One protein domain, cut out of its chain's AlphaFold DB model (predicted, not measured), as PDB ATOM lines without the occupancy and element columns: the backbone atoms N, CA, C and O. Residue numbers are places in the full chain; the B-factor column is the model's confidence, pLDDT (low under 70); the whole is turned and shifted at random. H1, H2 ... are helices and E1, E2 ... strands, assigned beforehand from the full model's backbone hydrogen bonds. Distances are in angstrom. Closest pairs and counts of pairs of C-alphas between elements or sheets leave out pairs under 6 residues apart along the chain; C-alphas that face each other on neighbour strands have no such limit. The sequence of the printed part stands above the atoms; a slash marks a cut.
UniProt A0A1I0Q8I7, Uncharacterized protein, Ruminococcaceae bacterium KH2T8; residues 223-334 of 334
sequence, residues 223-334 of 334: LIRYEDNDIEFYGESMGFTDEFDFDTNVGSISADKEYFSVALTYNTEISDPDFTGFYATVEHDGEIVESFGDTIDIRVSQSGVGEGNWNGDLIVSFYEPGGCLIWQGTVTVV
ATOM      1  N   LEU A 223     107.637  94.928  95.048       47.03
ATOM      2  CA  LEU A 223     107.774  94.419  93.687       47.03
ATOM      3  C   LEU A 223     108.815  95.270  92.972       47.03
ATOM      4  O   LEU A 223     108.669  96.494  92.923       47.03
ATOM      5  N   ILE A 224     109.831  94.613  92.422       51.78
ATOM      6  CA  ILE A 224     110.841  95.242  91.587       51.78
ATOM      7  C   ILE A 224     110.584  94.870  90.142       51.78
ATOM      8  O   ILE A 224     110.570  93.692  89.802       51.78
ATOM      9  N   ARG A 225     110.379  95.887  89.304       48.97
ATOM     10  CA  ARG A 225     110.304  95.727  87.849       48.97
ATOM     11  C   ARG A 225     111.551  96.324  87.216       48.97
ATOM     12  O   ARG A 225     111.797  97.522  87.403       48.97
ATOM     13  N   TYR A 226     112.300  95.502  86.488       40.50
ATOM     14  CA  TYR A 226     113.463  95.901  85.696       40.50
ATOM     15  C   TYR A 226     113.337  95.280  84.302       40.50
ATOM     16  O   TYR A 226     113.266  94.063  84.176       40.50
ATOM     17  N   GLU A 227     113.285  96.117  83.262       52.88
ATOM     18  CA  GLU A 227     113.037  95.685  81.876       52.88
ATOM     19  C   GLU A 227     111.816  94.745  81.740       52.88
ATOM     20  O   GLU A 227     110.695  95.172  82.026       52.88
ATOM     21  N   ASP A 228     112.024  93.498  81.296       35.56
ATOM     22  CA  ASP A 228     110.997  92.461  81.120       35.56
ATOM     23  C   ASP A 228     110.876  91.511  82.341       35.56
ATOM     24  O   ASP A 228     110.127  90.534  82.281       35.56
ATOM     25  N   ASN A 229     111.574  91.794  83.454       39.97
ATOM     26  CA  ASN A 229     111.651  90.937  84.645       39.97
ATOM     27  C   ASN A 229     110.935  91.538  85.872       39.97
ATOM     28  O   ASN A 229     111.029  92.737  86.149       39.97
ATOM     29  N   ASP A 230     110.280  90.669  86.652       46.62
ATOM     30  CA  ASP A 230     109.605  90.996  87.914       46.62
ATOM     31  C   ASP A 230     110.238  90.193  89.074       46.62
ATOM     32  O   ASP A 230     110.221  88.962  89.058       46.62
ATOM     33  N   ILE A 231     110.749  90.869  90.111       50.22
ATOM     34  CA  ILE A 231     111.215  90.244  91.364       50.22
ATOM     35  C   ILE A 231     110.275  90.662  92.497       50.22
ATOM     36  O   ILE A 231     110.144  91.844  92.816       50.22
ATOM     37  N   GLU A 232     109.605  89.691  93.120       47.50
ATOM     38  CA  GLU A 232     108.649  89.923  94.205       47.50
ATOM     39  C   GLU A 232     109.192  89.401  95.539       47.50
ATOM     40  O   GLU A 232     109.533  88.224  95.657       47.50
ATOM     41  N   PHE A 233     109.237  90.260  96.562       58.69
ATOM     42  CA  PHE A 233     109.769  89.897  97.877       58.69
ATOM     43  C   PHE A 233     108.856  90.290  99.046       58.69
ATOM     44  O   PHE A 233     108.131  91.291  99.021       58.69
ATOM     45  N   TYR A 234     108.947  89.463 100.092       43.59
ATOM     46  CA  TYR A 234     108.257  89.581 101.371       43.59
ATOM     47  C   TYR A 234     109.292  89.507 102.519       43.59
ATOM     48  O   TYR A 234     109.840  88.432 102.766       43.59
ATOM     49  N   GLY A 235     109.584  90.612 103.225       44.34
ATOM     50  CA  GLY A 235     110.489  90.622 104.397       44.34
ATOM     51  C   GLY A 235     111.123  91.988 104.725       44.34
ATOM     52  O   GLY A 235     110.745  92.991 104.127       44.34
ATOM     53  N   GLU A 236     112.079  92.028 105.675       40.44
ATOM     54  CA  GLU A 236     112.742  93.275 106.138       40.44
ATOM     55  C   GLU A 236     114.082  93.604 105.420       40.44
ATOM     56  O   GLU A 236     114.600  94.724 105.443       40.44
ATOM     57  N   SER A 237     114.724  92.626 104.779       43.50
ATOM     58  CA  SER A 237     115.957  92.873 104.012       43.50
ATOM     59  C   SER A 237     116.227  91.776 102.992       43.50
ATOM     60  O   SER A 237     115.951  90.609 103.269       43.50
ATOM     61  N   MET A 238     116.778  92.148 101.834       46.91
ATOM     62  CA  MET A 238     117.186  91.219 100.787       46.91
ATOM     63  C   MET A 238     118.488  91.692 100.110       46.91
ATOM     64  O   MET A 238     118.555  92.721  99.442       46.91
ATOM     65  N   GLY A 239     119.567  90.938 100.300       44.72
ATOM     66  CA  GLY A 239     120.746  91.089  99.448       44.72
ATOM     67  C   GLY A 239     120.473  90.411  98.110       44.72
ATOM     68  O   GLY A 239     119.956  89.296  98.108       44.72
ATOM     69  N   PHE A 240     120.802  91.065  96.998       46.59
ATOM     70  CA  PHE A 240     120.857  90.415  95.696       46.59
ATOM     71  C   PHE A 240     122.272  90.541  95.138       46.59
ATOM     72  O   PHE A 240     122.978  91.524  95.372       46.59
ATOM     73  N   THR A 241     122.687  89.525  94.406       41.53
ATOM     74  CA  THR A 241     123.904  89.552  93.607       41.53
ATOM     75  C   THR A 241     123.413  89.530  92.178       41.53
ATOM     76  O   THR A 241     122.743  88.578  91.789       41.53
ATOM     77  N   ASP A 242     123.635  90.614  91.445       40.91
ATOM     78  CA  ASP A 242     123.400  90.609  90.012       40.91
ATOM     79  C   ASP A 242     124.727  90.271  89.316       40.91
ATOM     80  O   ASP A 242     125.763  90.862  89.627       40.91
ATOM     81  N   GLU A 243     124.702  89.277  88.427       40.59
ATOM     82  CA  GLU A 243     125.812  88.920  87.534       40.59
ATOM     83  C   GLU A 243     125.478  89.228  86.056       40.59
ATOM     84  O   GLU A 243     126.139  88.720  85.150       40.59
ATOM     85  N   PHE A 244     124.455  90.042  85.758       37.38
ATOM     86  CA  PHE A 244     123.882  90.094  84.408       37.38
ATOM     87  C   PHE A 244     124.614  90.910  83.332       37.38
ATOM     88  O   PHE A 244     124.205  90.842  82.170       37.38
ATOM     89  N   ASP A 245     125.692  91.638  83.627       39.59
ATOM     90  CA  ASP A 245     126.394  92.445  82.612       39.59
ATOM     91  C   ASP A 245     127.927  92.315  82.607       39.59
ATOM     92  O   ASP A 245     128.620  93.135  82.002       39.59
ATOM     93  N   PHE A 246     128.462  91.217  83.156       32.41
ATOM     94  CA  PHE A 246     129.895  90.870  83.127       32.41
ATOM     95  C   PHE A 246     130.835  91.835  83.885       32.41
ATOM     96  O   PHE A 246     132.053  91.733  83.718       32.41
ATOM     97  N   ASP A 247     130.333  92.729  84.745       41.59
ATOM     98  CA  ASP A 247     131.184  93.652  85.519       41.59
ATOM     99  C   ASP A 247     131.110  93.499  87.057       41.59
ATOM    100  O   ASP A 247     131.872  94.149  87.775       41.59
ATOM    101  N   THR A 248     130.350  92.525  87.573       41.81
ATOM    102  CA  THR A 248     130.250  92.198  89.016       41.81
ATOM    103  C   THR A 248     129.591  93.299  89.864       41.81
ATOM    104  O   THR A 248     130.000  93.550  91.003       41.81
ATOM    105  N   ASN A 249     128.560  93.973  89.354       45.59
ATOM    106  CA  ASN A 249     127.766  94.903  90.158       45.59
ATOM    107  C   ASN A 249     126.744  94.157  91.045       45.59
ATOM    108  O   ASN A 249     125.572  94.020  90.717       45.59
ATOM    109  N   VAL A 250     127.160  93.728  92.241       54.25
ATOM    110  CA  VAL A 250     126.243  93.276  93.314       54.25
ATOM    111  C   VAL A 250     125.299  94.439  93.689       54.25
ATOM    112  O   VAL A 250     125.698  95.600  93.636       54.25
ATOM    113  N   GLY A 251     124.047  94.205  94.077       58.81
ATOM    114  CA  GLY A 251     123.115  95.283  94.431       58.81
ATOM    115  C   GLY A 251     122.242  94.882  95.612       58.81
ATOM    116  O   GLY A 251     121.602  93.842  95.585       58.81
ATOM    117  N   SER A 252     122.191  95.669  96.687       66.31
ATOM    118  CA  SER A 252     121.411  95.291  97.880       66.31
ATOM    119  C   SER A 252     120.165  96.147  98.054       66.31
ATOM    120  O   SER A 252     120.208  97.361  97.846       66.31
ATOM    121  N   ILE A 253     119.061  95.520  98.476       67.62
ATOM    122  CA  ILE A 253     117.814  96.214  98.795       67.62
ATOM    123  C   ILE A 253     117.343  95.812 100.193       67.62
ATOM    124  O   ILE A 253     117.085  94.653 100.486       67.62
ATOM    125  N   SER A 254     117.184  96.777 101.095       69.19
ATOM    126  CA  SER A 254     116.556  96.519 102.399       69.19
ATOM    127  C   SER A 254     115.256  97.290 102.519       69.19
ATOM    128  O   SER A 254     115.123  98.336 101.898       69.19
ATOM    129  N   ALA A 255     114.276  96.797 103.269       70.06
ATOM    130  CA  ALA A 255     112.994  97.480 103.398       70.06
ATOM    131  C   ALA A 255     112.383  97.239 104.771       70.06
ATOM    132  O   ALA A 255     112.331  96.127 105.245       70.06
ATOM    133  N   ASP A 256     111.863  98.271 105.400       72.88
ATOM    134  CA  ASP A 256     111.099  98.203 106.638       72.88
ATOM    135  C   ASP A 256     109.834  99.057 106.456       72.88
ATOM    136  O   ASP A 256     109.628  99.722 105.438       72.88
ATOM    137  N   LYS A 257     108.983  99.093 107.474       70.19
ATOM    138  CA  LYS A 257     107.735  99.853 107.523       70.19
ATOM    139  C   LYS A 257     107.899 101.328 107.180       70.19
ATOM    140  O   LYS A 257     106.955 101.948 106.696       70.19
ATOM    141  N   GLU A 258     109.066 101.889 107.486       78.25
ATOM    142  CA  GLU A 258     109.332 103.325 107.409       78.25
ATOM    143  C   GLU A 258     110.328 103.706 106.306       78.25
ATOM    144  O   GLU A 258     110.494 104.899 106.035       78.25
ATOM    145  N   TYR A 259     111.024 102.744 105.693       84.81
ATOM    146  CA  TYR A 259     112.048 103.030 104.689       84.81
ATOM    147  C   TYR A 259     112.341 101.836 103.782       84.81
ATOM    148  O   TYR A 259     112.128 100.699 104.166       84.81
ATOM    149  N   PHE A 260     112.936 102.087 102.622       83.56
ATOM    150  CA  PHE A 260     113.720 101.093 101.896       83.56
ATOM    151  C   PHE A 260     115.102 101.657 101.570       83.56
ATOM    152  O   PHE A 260     115.325 102.865 101.639       83.56
ATOM    153  N   SER A 261     116.060 100.794 101.271       87.25
ATOM    154  CA  SER A 261     117.364 101.167 100.748       87.25
ATOM    155  C   SER A 261     117.619 100.454  99.438       87.25
ATOM    156  O   SER A 261     117.168  99.328  99.259       87.25
ATOM    157  N   VAL A 262     118.354 101.106  98.548       84.62
ATOM    158  CA  VAL A 262     118.877 100.517  97.317       84.62
ATOM    159  C   VAL A 262     120.339 100.912  97.250       84.62
ATOM    160  O   VAL A 262     120.647 102.100  97.318       84.62
ATOM    161  N   ALA A 263     121.229  99.940  97.129       85.19
ATOM    162  CA  ALA A 263     122.651 100.190  96.970       85.19
ATOM    163  C   ALA A 263     123.180  99.428  95.768       85.19
ATOM    164  O   ALA A 263     123.003  98.213  95.699       85.19
ATOM    165  N   LEU A 264     123.862 100.128  94.867       79.62
ATOM    166  CA  LEU A 264     124.781  99.501  93.928       79.62
ATOM    167  C   LEU A 264     126.057  99.178  94.706       79.62
ATOM    168  O   LEU A 264     126.529  99.983  95.515       79.62
ATOM    169  N   THR A 265     126.616  97.998  94.504       70.25
ATOM    170  CA  THR A 265     127.960  97.708  94.996       70.25
ATOM    171  C   THR A 265     128.997  98.140  93.974       70.25
ATOM    172  O   THR A 265     128.709  98.613  92.881       70.25
ATOM    173  N   TYR A 266     130.238  98.031  94.405       68.75
ATOM    174  CA  TYR A 266     131.429  98.401  93.686       68.75
ATOM    175  C   TYR A 266     132.515  97.418  94.112       68.75
ATOM    176  O   TYR A 266     132.423  96.795  95.177       68.75
ATOM    177  N   ASN A 267     133.572  97.304  93.313       61.62
ATOM    178  CA  ASN A 267     134.677  96.411  93.629       61.62
ATOM    179  C   ASN A 267     135.279  96.733  95.020       61.62
ATOM    180  O   ASN A 267     135.858  97.801  95.239       61.62
ATOM    181  N   THR A 268     135.159  95.776  95.948       60.84
ATOM    182  CA  THR A 268     135.618  95.894  97.348       60.84
ATOM    183  C   THR A 268     137.140  95.993  97.504       60.84
ATOM    184  O   THR A 268     137.625  96.340  98.582       60.84
ATOM    185  N   GLU A 269     137.908  95.747  96.438       61.28
ATOM    186  CA  GLU A 269     139.356  95.975  96.406       61.28
ATOM    187  C   GLU A 269     139.719  97.470  96.438       61.28
ATOM    188  O   GLU A 269     140.847  97.836  96.789       61.28
ATOM    189  N   ILE A 270     138.766  98.356  96.126       65.38
ATOM    190  CA  ILE A 270     138.937  99.801  96.259       65.38
ATOM    191  C   ILE A 270     138.642 100.190  97.710       65.38
ATOM    192  O   ILE A 270     137.496 100.280  98.138       65.38
ATOM    193  N   SER A 271     139.697 100.469  98.477       66.38
ATOM    194  CA  SER A 271     139.591 100.758  99.916       66.38
ATOM    195  C   SER A 271     138.848 102.055 100.274       66.38
ATOM    196  O   SER A 271     138.606 102.292 101.456       66.38
ATOM    197  N   ASP A 272     138.574 102.917  99.289       80.31
ATOM    198  CA  ASP A 272     137.875 104.200  99.444       80.31
ATOM    199  C   ASP A 272     137.413 104.704  98.059       80.31
ATOM    200  O   ASP A 272     138.128 105.478  97.412       80.31
ATOM    201  N   PRO A 273     136.309 104.173  97.509       79.81
ATOM    202  CA  PRO A 273     135.814 104.606  96.204       79.81
ATOM    203  C   PRO A 273     135.368 106.077  96.239       79.81
ATOM    204  O   PRO A 273     134.730 106.534  97.186       79.81
ATOM    205  N   ASP A 274     135.682 106.822  95.179       86.56
ATOM    206  CA  ASP A 274     135.231 108.203  95.020       86.56
ATOM    207  C   ASP A 274     133.925 108.242  94.218       86.56
ATOM    208  O   ASP A 274     133.925 108.036  93.004       86.56
ATOM    209  N   PHE A 275     132.817 108.533  94.899       90.44
ATOM    210  CA  PHE A 275     131.498 108.695  94.281       90.44
ATOM    211  C   PHE A 275     131.156 110.153  93.962       90.44
ATOM    212  O   PHE A 275     129.994 110.471  93.712       90.44
ATOM    213  N   THR A 276     132.139 111.058  93.952       94.25
ATOM    214  CA  THR A 276     131.901 112.470  93.632       94.25
ATOM    215  C   THR A 276     131.216 112.617  92.272       94.25
ATOM    216  O   THR A 276     131.753 112.228  91.235       94.25
ATOM    217  N   GLY A 277     130.044 113.249  92.275       90.06
ATOM    218  CA  GLY A 277     129.219 113.509  91.101       90.06
ATOM    219  C   GLY A 277     128.222 112.402  90.757       90.06
ATOM    220  O   GLY A 277     127.316 112.668  89.972       90.06
ATOM    221  N   PHE A 278     128.332 111.209  91.345       93.44
ATOM    222  CA  PHE A 278     127.263 110.216  91.250       93.44
ATOM    223  C   PHE A 278     126.036 110.724  91.997       93.44
ATOM    224  O   PHE A 278     126.152 111.443  92.992       93.44
ATOM    225  N   TYR A 279     124.848 110.386  91.522       96.19
ATOM    226  CA  TYR A 279     123.625 110.767  92.211       96.19
ATOM    227  C   TYR A 279     122.494 109.798  91.907       96.19
ATOM    228  O   TYR A 279     122.515 109.079  90.912       96.19
ATOM    229  N   ALA A 280     121.478 109.821  92.757       95.25
ATOM    230  CA  ALA A 280     120.275 109.037  92.582       95.25
ATOM    231  C   ALA A 280     119.024 109.896  92.748       95.25
ATOM    232  O   ALA A 280     119.028 110.910  93.453       95.25
ATOM    233  N   THR A 281     117.942 109.483  92.102       96.88
ATOM    234  CA  THR A 281     116.628 110.121  92.207       96.88
ATOM    235  C   THR A 281     115.552 109.088  92.470       96.88
ATOM    236  O   THR A 281     115.625 107.969  91.963       96.88
ATOM    237  N   VAL A 282     114.535 109.498  93.220       94.69
ATOM    238  CA  VAL A 282     113.305 108.738  93.431       94.69
ATOM    239  C   VAL A 282     112.166 109.532  92.821       94.69
ATOM    240  O   VAL A 282     111.964 110.696  93.174       94.69
ATOM    241  N   GLU A 283     111.440 108.918  91.899       95.62
ATOM    242  CA  GLU A 283     110.288 109.495  91.217       95.62
ATOM    243  C   GLU A 283     109.000 108.780  91.642       95.62
ATOM    244  O   GLU A 283     108.967 107.558  91.759       95.62
ATOM    245  N   HIS A 284     107.938 109.549  91.867       93.75
ATOM    246  CA  HIS A 284     106.585 109.062  92.138       93.75
ATOM    247  C   HIS A 284     105.611 109.829  91.244       93.75
ATOM    248  O   HIS A 284     105.690 111.054  91.163       93.75
ATOM    249  N   ASP A 285     104.733 109.125  90.527       93.06
ATOM    250  CA  ASP A 285     103.748 109.728  89.613       93.06
ATOM    251  C   ASP A 285     104.337 110.741  88.594       93.06
ATOM    252  O   ASP A 285     103.677 111.702  88.187       93.06
ATOM    253  N   GLY A 286     105.576 110.523  88.134       91.88
ATOM    254  CA  GLY A 286     106.242 111.400  87.162       91.88
ATOM    255  C   GLY A 286     106.994 112.591  87.766       91.88
ATOM    256  O   GLY A 286     107.519 113.419  87.017       91.88
ATOM    257  N   GLU A 287     107.029 112.724  89.096       95.19
ATOM    258  CA  GLU A 287     107.719 113.805  89.800       95.19
ATOM    259  C   GLU A 287     108.841 113.273  90.700       95.19
ATOM    260  O   GLU A 287     108.654 112.324  91.459       95.19
ATOM    261  N   ILE A 288     110.015 113.913  90.654       95.94
ATOM    262  CA  ILE A 288     111.124 113.590  91.563       95.94
ATOM    263  C   ILE A 288     110.730 114.011  92.982       95.94
ATOM    264  O   ILE A 288     110.619 115.206  93.272       95.94
ATOM    265  N   VAL A 289     110.554 113.027  93.863       95.12
ATOM    266  CA  VAL A 289     110.193 113.216  95.274       95.12
ATOM    267  C   VAL A 289     111.412 113.267  96.189       95.12
ATOM    268  O   VAL A 289     111.361 113.922  97.227       95.12
ATOM    269  N   GLU A 290     112.526 112.644  95.798       95.81
ATOM    270  CA  GLU A 290     113.771 112.667  96.569       95.81
ATOM    271  C   GLU A 290     115.000 112.577  95.654       95.81
ATOM    272  O   GLU A 290     114.946 112.004  94.562       95.81
ATOM    273  N   SER A 291     116.119 113.163  96.083       96.56
ATOM    274  CA  SER A 291     117.403 113.051  95.391       96.56
ATOM    275  C   SER A 291     118.565 112.938  96.369       96.56
ATOM    276  O   SER A 291     118.571 113.540  97.445       96.56
ATOM    277  N   PHE A 292     119.567 112.166  95.967       96.12
ATOM    278  CA  PHE A 292     120.740 111.831  96.761       96.12
ATOM    279  C   PHE A 292     121.982 112.138  95.932       96.12
ATOM    280  O   PHE A 292     122.044 111.745  94.773       96.12
ATOM    281  N   GLY A 293     122.947 112.866  96.490       96.25
ATOM    282  CA  GLY A 293     124.186 113.230  95.796       96.25
ATOM    283  C   GLY A 293     125.401 112.527  96.385       96.25
ATOM    284  O   GLY A 293     125.395 112.179  97.565       96.25
ATOM    285  N   ASP A 294     126.426 112.368  95.554       94.75
ATOM    286  CA  ASP A 294     127.713 111.736  95.853       94.75
ATOM    287  C   ASP A 294     127.561 110.336  96.473       94.75
ATOM    288  O   ASP A 294     128.223 109.996  97.454       94.75
ATOM    289  N   THR A 295     126.635 109.534  95.934       93.31
ATOM    290  CA  THR A 295     126.324 108.203  96.464       93.31
ATOM    291  C   THR A 295     125.883 107.225  95.383       93.31
ATOM    292  O   THR A 295     125.300 107.612  94.369       93.31
ATOM    293  N   ILE A 296     126.106 105.946  95.667       87.88
ATOM    294  CA  ILE A 296     125.508 104.798  94.980       87.88
ATOM    295  C   ILE A 296     124.687 103.917  95.943       87.88
ATOM    296  O   ILE A 296     124.218 102.852  95.567       87.88
ATOM    297  N   ASP A 297     124.482 104.392  97.174       91.31
ATOM    298  CA  ASP A 297     123.626 103.805  98.208       91.31
ATOM    299  C   ASP A 297     122.620 104.859  98.683       91.31
ATOM    300  O   ASP A 297     122.992 105.959  99.115       91.31
ATOM    301  N   ILE A 298     121.333 104.544  98.570       92.38
ATOM    302  CA  ILE A 298     120.249 105.401  99.028       92.38
ATOM    303  C   ILE A 298     119.407 104.706 100.077       92.38
ATOM    304  O   ILE A 298     119.136 103.511 100.008       92.38
ATOM    305  N   ARG A 299     118.891 105.510 101.006       93.38
ATOM    306  CA  ARG A 299     117.851 105.113 101.949       93.38
ATOM    307  C   ARG A 299     116.683 106.073 101.821       93.38
ATOM    308  O   ARG A 299     116.770 107.220 102.250       93.38
ATOM    309  N   VAL A 300     115.597 105.578 101.254       89.88
ATOM    310  CA  VAL A 300     114.362 106.312 100.999       89.88
ATOM    311  C   VAL A 300     113.415 106.046 102.154       89.88
ATOM    312  O   VAL A 300     113.069 104.900 102.423       89.88
ATOM    313  N   SER A 301     113.007 107.090 102.868       91.12
ATOM    314  CA  SER A 301     112.082 106.950 104.000       91.12
ATOM    315  C   SER A 301     110.711 107.521 103.673       91.12
ATOM    316  O   SER A 301     110.606 108.498 102.931       91.12
ATOM    317  N   GLN A 302     109.666 107.002 104.319       88.31
ATOM    318  CA  GLN A 302     108.312 107.554 104.240       88.31
ATOM    319  C   GLN A 302     108.290 109.057 104.558       88.31
ATOM    320  O   GLN A 302     107.564 109.833 103.936       88.31
ATOM    321  N   SER A 303     109.114 109.489 105.516       88.19
ATOM    322  CA  SER A 303     109.238 110.903 105.877       88.19
ATOM    323  C   SER A 303     109.969 111.750 104.827       88.19
ATOM    324  O   SER A 303     109.720 112.953 104.761       88.19
ATOM    325  N   GLY A 304     110.844 111.131 104.026       84.69
ATOM    326  CA  GLY A 304     111.621 111.770 102.960       84.69
ATOM    327  C   GLY A 304     110.764 112.066 101.734       84.69
ATOM    328  O   GLY A 304     110.678 113.218 101.315       84.69
ATOM    329  N   VAL A 305     110.036 111.062 101.237       85.88
ATOM    330  CA  VAL A 305     109.138 111.224 100.074       85.88
ATOM    331  C   VAL A 305     107.805 111.898 100.425       85.88
ATOM    332  O   VAL A 305     107.120 112.443  99.557       85.88
ATOM    333  N   GLY A 306     107.445 111.890 101.713       83.12
ATOM    334  CA  GLY A 306     106.191 112.404 102.257       83.12
ATOM    335  C   GLY A 306     105.100 111.332 102.344       83.12
ATOM    336  O   GLY A 306     104.915 110.532 101.433       83.12
ATOM    337  N   GLU A 307     104.310 111.357 103.427       77.94
ATOM    338  CA  GLU A 307     103.283 110.335 103.723       77.94
ATOM    339  C   GLU A 307     102.285 110.094 102.575       77.94
ATOM    340  O   GLU A 307     101.759 108.992 102.443       77.94
ATOM    341  N   GLY A 308     102.014 111.110 101.747       79.94
ATOM    342  CA  GLY A 308     101.098 111.014 100.606       79.94
ATOM    343  C   GLY A 308     101.679 110.336  99.360       79.94
ATOM    344  O   GLY A 308     100.897 109.881  98.533       79.94
ATOM    345  N   ASN A 309     103.008 110.248  99.255       82.19
ATOM    346  CA  ASN A 309     103.727 109.716  98.092       82.19
ATOM    347  C   ASN A 309     104.426 108.382  98.401       82.19
ATOM    348  O   ASN A 309     105.131 107.841  97.561       82.19
ATOM    349  N   TRP A 310     104.280 107.864  99.626       85.38
ATOM    350  CA  TRP A 310     104.956 106.636 100.049       85.38
ATOM    351  C   TRP A 310     104.384 105.382  99.395       85.38
ATOM    352  O   TRP A 310     105.125 104.438  99.177       85.38
ATOM    353  N   ASN A 311     103.088 105.373  99.079       85.19
ATOM    354  CA  ASN A 311     102.422 104.210  98.496       85.19
ATOM    355  C   ASN A 311     102.392 104.303  96.967       85.19
ATOM    356  O   ASN A 311     102.143 105.374  96.408       85.19
ATOM    357  N   GLY A 312     102.519 103.161  96.298       84.50
ATOM    358  CA  GLY A 312     102.542 103.048  94.843       84.50
ATOM    359  C   GLY A 312     103.932 102.731  94.303       84.50
ATOM    360  O   GLY A 312     104.802 102.260  95.032       84.50
ATOM    361  N   ASP A 313     104.109 102.957  93.005       86.62
ATOM    362  CA  ASP A 313     105.352 102.662  92.298       86.62
ATOM    363  C   ASP A 313     106.323 103.843  92.452       86.62
ATOM    364  O   ASP A 313     106.020 104.968  92.050       86.62
ATOM    365  N   LEU A 314     107.489 103.579  93.043       87.19
ATOM    366  CA  LEU A 314     108.594 104.526  93.178       87.19
ATOM    367  C   LEU A 314     109.704 104.139  92.204       87.19
ATOM    368  O   LEU A 314     110.273 103.058  92.311       87.19
ATOM    369  N   ILE A 315     110.038 105.007  91.255       89.19
ATOM    370  CA  ILE A 315     111.110 104.749  90.289       89.19
ATOM    371  C   ILE A 315     112.417 105.272  90.877       89.19
ATOM    372  O   ILE A 315     112.598 106.476  91.053       89.19
ATOM    373  N   VAL A 316     113.341 104.365  91.172       90.31
ATOM    374  CA  VAL A 316     114.689 104.673  91.648       90.31
ATOM    375  C   VAL A 316     115.630 104.682  90.455       90.31
ATOM    376  O   VAL A 316     115.605 103.766  89.642       90.31
ATOM    377  N   SER A 317     116.454 105.715  90.317       89.81
ATOM    378  CA  SER A 317     117.429 105.837  89.227       89.81
ATOM    379  C   SER A 317     118.777 106.300  89.760       89.81
ATOM    380  O   SER A 317     118.810 107.246  90.542       89.81
ATOM    381  N   PHE A 318     119.867 105.676  89.316       87.00
ATOM    382  CA  PHE A 318     121.250 106.063  89.611       87.00
ATOM    383  C   PHE A 318     121.938 106.600  88.362       87.00
ATOM    384  O   PHE A 318     121.769 106.070  87.263       87.00
ATOM    385  N   TYR A 319     122.747 107.635  88.546       88.25
ATOM    386  CA  TYR A 319     123.431 108.353  87.485       88.25
ATOM    387  C   TYR A 319     124.911 108.552  87.811       88.25
ATOM    388  O   TYR A 319     125.282 108.790  88.963       88.25
ATOM    389  N   GLU A 320     125.749 108.527  86.779       87.75
ATOM    390  CA  GLU A 320     127.162 108.912  86.873       87.75
ATOM    391  C   GLU A 320     127.329 110.451  86.837       87.75
ATOM    392  O   GLU A 320     126.388 111.165  86.467       87.75
ATOM    393  N   PRO A 321     128.532 111.005  87.111       89.88
ATOM    394  CA  PRO A 321     128.789 112.452  87.080       89.88
ATOM    395  C   PRO A 321     128.454 113.165  85.760       89.88
ATOM    396  O   PRO A 321     128.272 114.385  85.739       89.88
ATOM    397  N   GLY A 322     128.367 112.427  84.650       84.75
ATOM    398  CA  GLY A 322     127.932 112.935  83.347       84.75
ATOM    399  C   GLY A 322     126.413 113.068  83.185       84.75
ATOM    400  O   GLY A 322     125.961 113.614  82.177       84.75
ATOM    401  N   GLY A 323     125.629 112.583  84.151       86.88
ATOM    402  CA  GLY A 323     124.174 112.467  84.066       86.88
ATOM    403  C   GLY A 323     123.698 111.294  83.205       86.88
ATOM    404  O   GLY A 323     122.523 111.262  82.837       86.88
ATOM    405  N   CYS A 324     124.581 110.353  82.847       76.69
ATOM    406  CA  CYS A 324     124.166 109.110  82.199       76.69
ATOM    407  C   CYS A 324     123.509 108.197  83.236       76.69
ATOM    408  O   CYS A 324     124.006 108.073  84.354       76.69
ATOM    409  N   LEU A 325     122.378 107.599  82.867       78.88
ATOM    410  CA  LEU A 325     121.693 106.608  83.688       78.88
ATOM    411  C   LEU A 325     122.541 105.332  83.722       78.88
ATOM    412  O   LEU A 325     122.923 104.843  82.661       78.88
ATOM    413  N   ILE A 326     122.824 104.829  84.922       79.69
ATOM    414  CA  ILE A 326     123.564 103.578  85.145       79.69
ATOM    415  C   ILE A 326     122.587 102.453  85.484       79.69
ATOM    416  O   ILE A 326     122.695 101.355  84.959       79.69
ATOM    417  N   TRP A 327     121.598 102.738  86.333       83.44
ATOM    418  CA  TRP A 327     120.615 101.755  86.776       83.44
ATOM    419  C   TRP A 327     119.270 102.422  87.054       83.44
ATOM    420  O   TRP A 327     119.227 103.553  87.548       83.44
ATOM    421  N   GLN A 328     118.171 101.723  86.772       82.38
ATOM    422  CA  GLN A 328     116.821 102.150  87.133       82.38
ATOM    423  C   GLN A 328     115.971 100.948  87.531       82.38
ATOM    424  O   GLN A 328     115.893  99.998  86.770       82.38
ATOM    425  N   GLY A 329     115.263 101.032  88.653       78.94
ATOM    426  CA  GLY A 329     114.321 100.005  89.090       78.94
ATOM    427  C   GLY A 329     113.062 100.618  89.689       78.94
ATOM    428  O   GLY A 329     113.085 101.732  90.214       78.94
ATOM    429  N   THR A 330     111.947  99.898  89.607       81.81
ATOM    430  CA  THR A 330     110.703 100.288  90.293       81.81
ATOM    431  C   THR A 330     110.647  99.630  91.667       81.81
ATOM    432  O   THR A 330     110.943  98.454  91.766       81.81
ATOM    433  N   VAL A 331     110.246 100.346  92.711       80.19
ATOM    434  CA  VAL A 331     109.955  99.821  94.050       80.19
ATOM    435  C   VAL A 331     108.477 100.072  94.323       80.19
ATOM    436  O   VAL A 331     108.071 101.213  94.533       80.19
ATOM    437  N   THR A 332     107.651  99.029  94.302       81.12
ATOM    438  CA  THR A 332     106.231  99.166  94.663       81.12
ATOM    439  C   THR A 332     106.049  99.039  96.171       81.12
ATOM    440  O   THR A 332     106.315  97.976  96.723       81.12
ATOM    441  N   VAL A 333     105.533 100.079  96.823       78.00
ATOM    442  CA  VAL A 333     105.143 100.066  98.243       78.00
ATOM    443  C   VAL A 333     103.619  99.952  98.342       78.00
ATOM    444  O   VAL A 333     102.902 100.732  97.708       78.00
ATOM    445  N   VAL A 334     103.109  98.980  99.108       77.38
ATOM    446  CA  VAL A 334     101.672  98.611  99.131       77.38
ATOM    447  C   VAL A 334     100.973  98.956 100.435       77.38
ATOM    448  O   VAL A 334     101.591  98.766 101.504       77.38
TER     449      VAL A 334
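This is residues 223 to 334 of the 334 residues of an uncharacterized protein of Ruminococcaceae bacterium KH2T8 (UniProt A0A1I0Q8I7). You are looking at a sandwich of two antiparallel sheets, a twisted one of six strands partly face to face with a flatter one of four; the hairpin E1 and E2 is at one edge of the larger sheet, and residues 268 to 273 of a long loop stick out at one end. The sheets come close where E7 and E8 form their edges, with the short helix H1 nearby, but E2 and E3 at the other edges are apart. The printed part has 112 residues, with eight strands, one named helix and two more strands in chain order; the sheet orders are E2 E1 E10 E9 E6 E7 and E3 E4 E5 E8, and the class is mostly strand. The whole is compact, with a radius of gyration of the C-alphas of 13.8 A and spans of 40 by 27 by 25 A.

Find C-alpha 223 at (107.774, 94.419, 93.687), where E1, residues 223 to 226, begins. E2 follows at 229 to 233, E3 at 237 to 240, E4 at 251 to 256 and E5 at 259 to 264, the last two 17.4 and 17.0 A long. Next look for E6, 279 to 284, from (123.625, 110.767, 92.211) over 17.1 A, then E7, 287 to 293, 17.5 A, and E8, 297 to 301. H1 takes 302 to 305; E9, 312 to 319, is 22.8 A long, and E10, 325 to 333, runs 23.0 A to (105.143, 100.066, 98.243).

Start with the hairpin E1 and E2, where N 224 and O 231 are 2.8 A apart. E1 is antiparallel to E10, with N 332 and O 223 at 3.1 A. Beyond E10 come E9, with N 331 and O 314 at 2.7 A, then E6, with N 283 and O 315 at 2.8 A, and the edge strand E7, with N 280 and O 292 at 2.8 A. In the other sheet E3, E4 and E5 form a meander, each strand the antiparallel neighbour of the one before: N 238 and O 253 are 2.9 A apart, N 261 and O 254 2.7 A. E8 follows E5 across the sheet, with N 260 and O 300 at 2.8 A. Between the sheets, the closest C-alphas of E7 and E8 are those of Phe 292 and Ile 298, 6.8 A apart, and E5 and E10 are near each other, with 7 pairs within 10 A. The strands of the one sheet stand at 28 degrees to those of the other. H1 only grazes both sheets and is too short for an O i to N i+4 pair; its one O i to N i+3 pair is not within range.

The farthest C-alphas, those of Glu 269 and Gly 308, are 41.3 A apart. The printed part has no cut and ends at the chain's last residue; the one long link is E5 to E6, 14 residues. Mean pLDDT of the printed part is 74.2, and you will find values under 70 at residues 223 to 254 and 266 to 271.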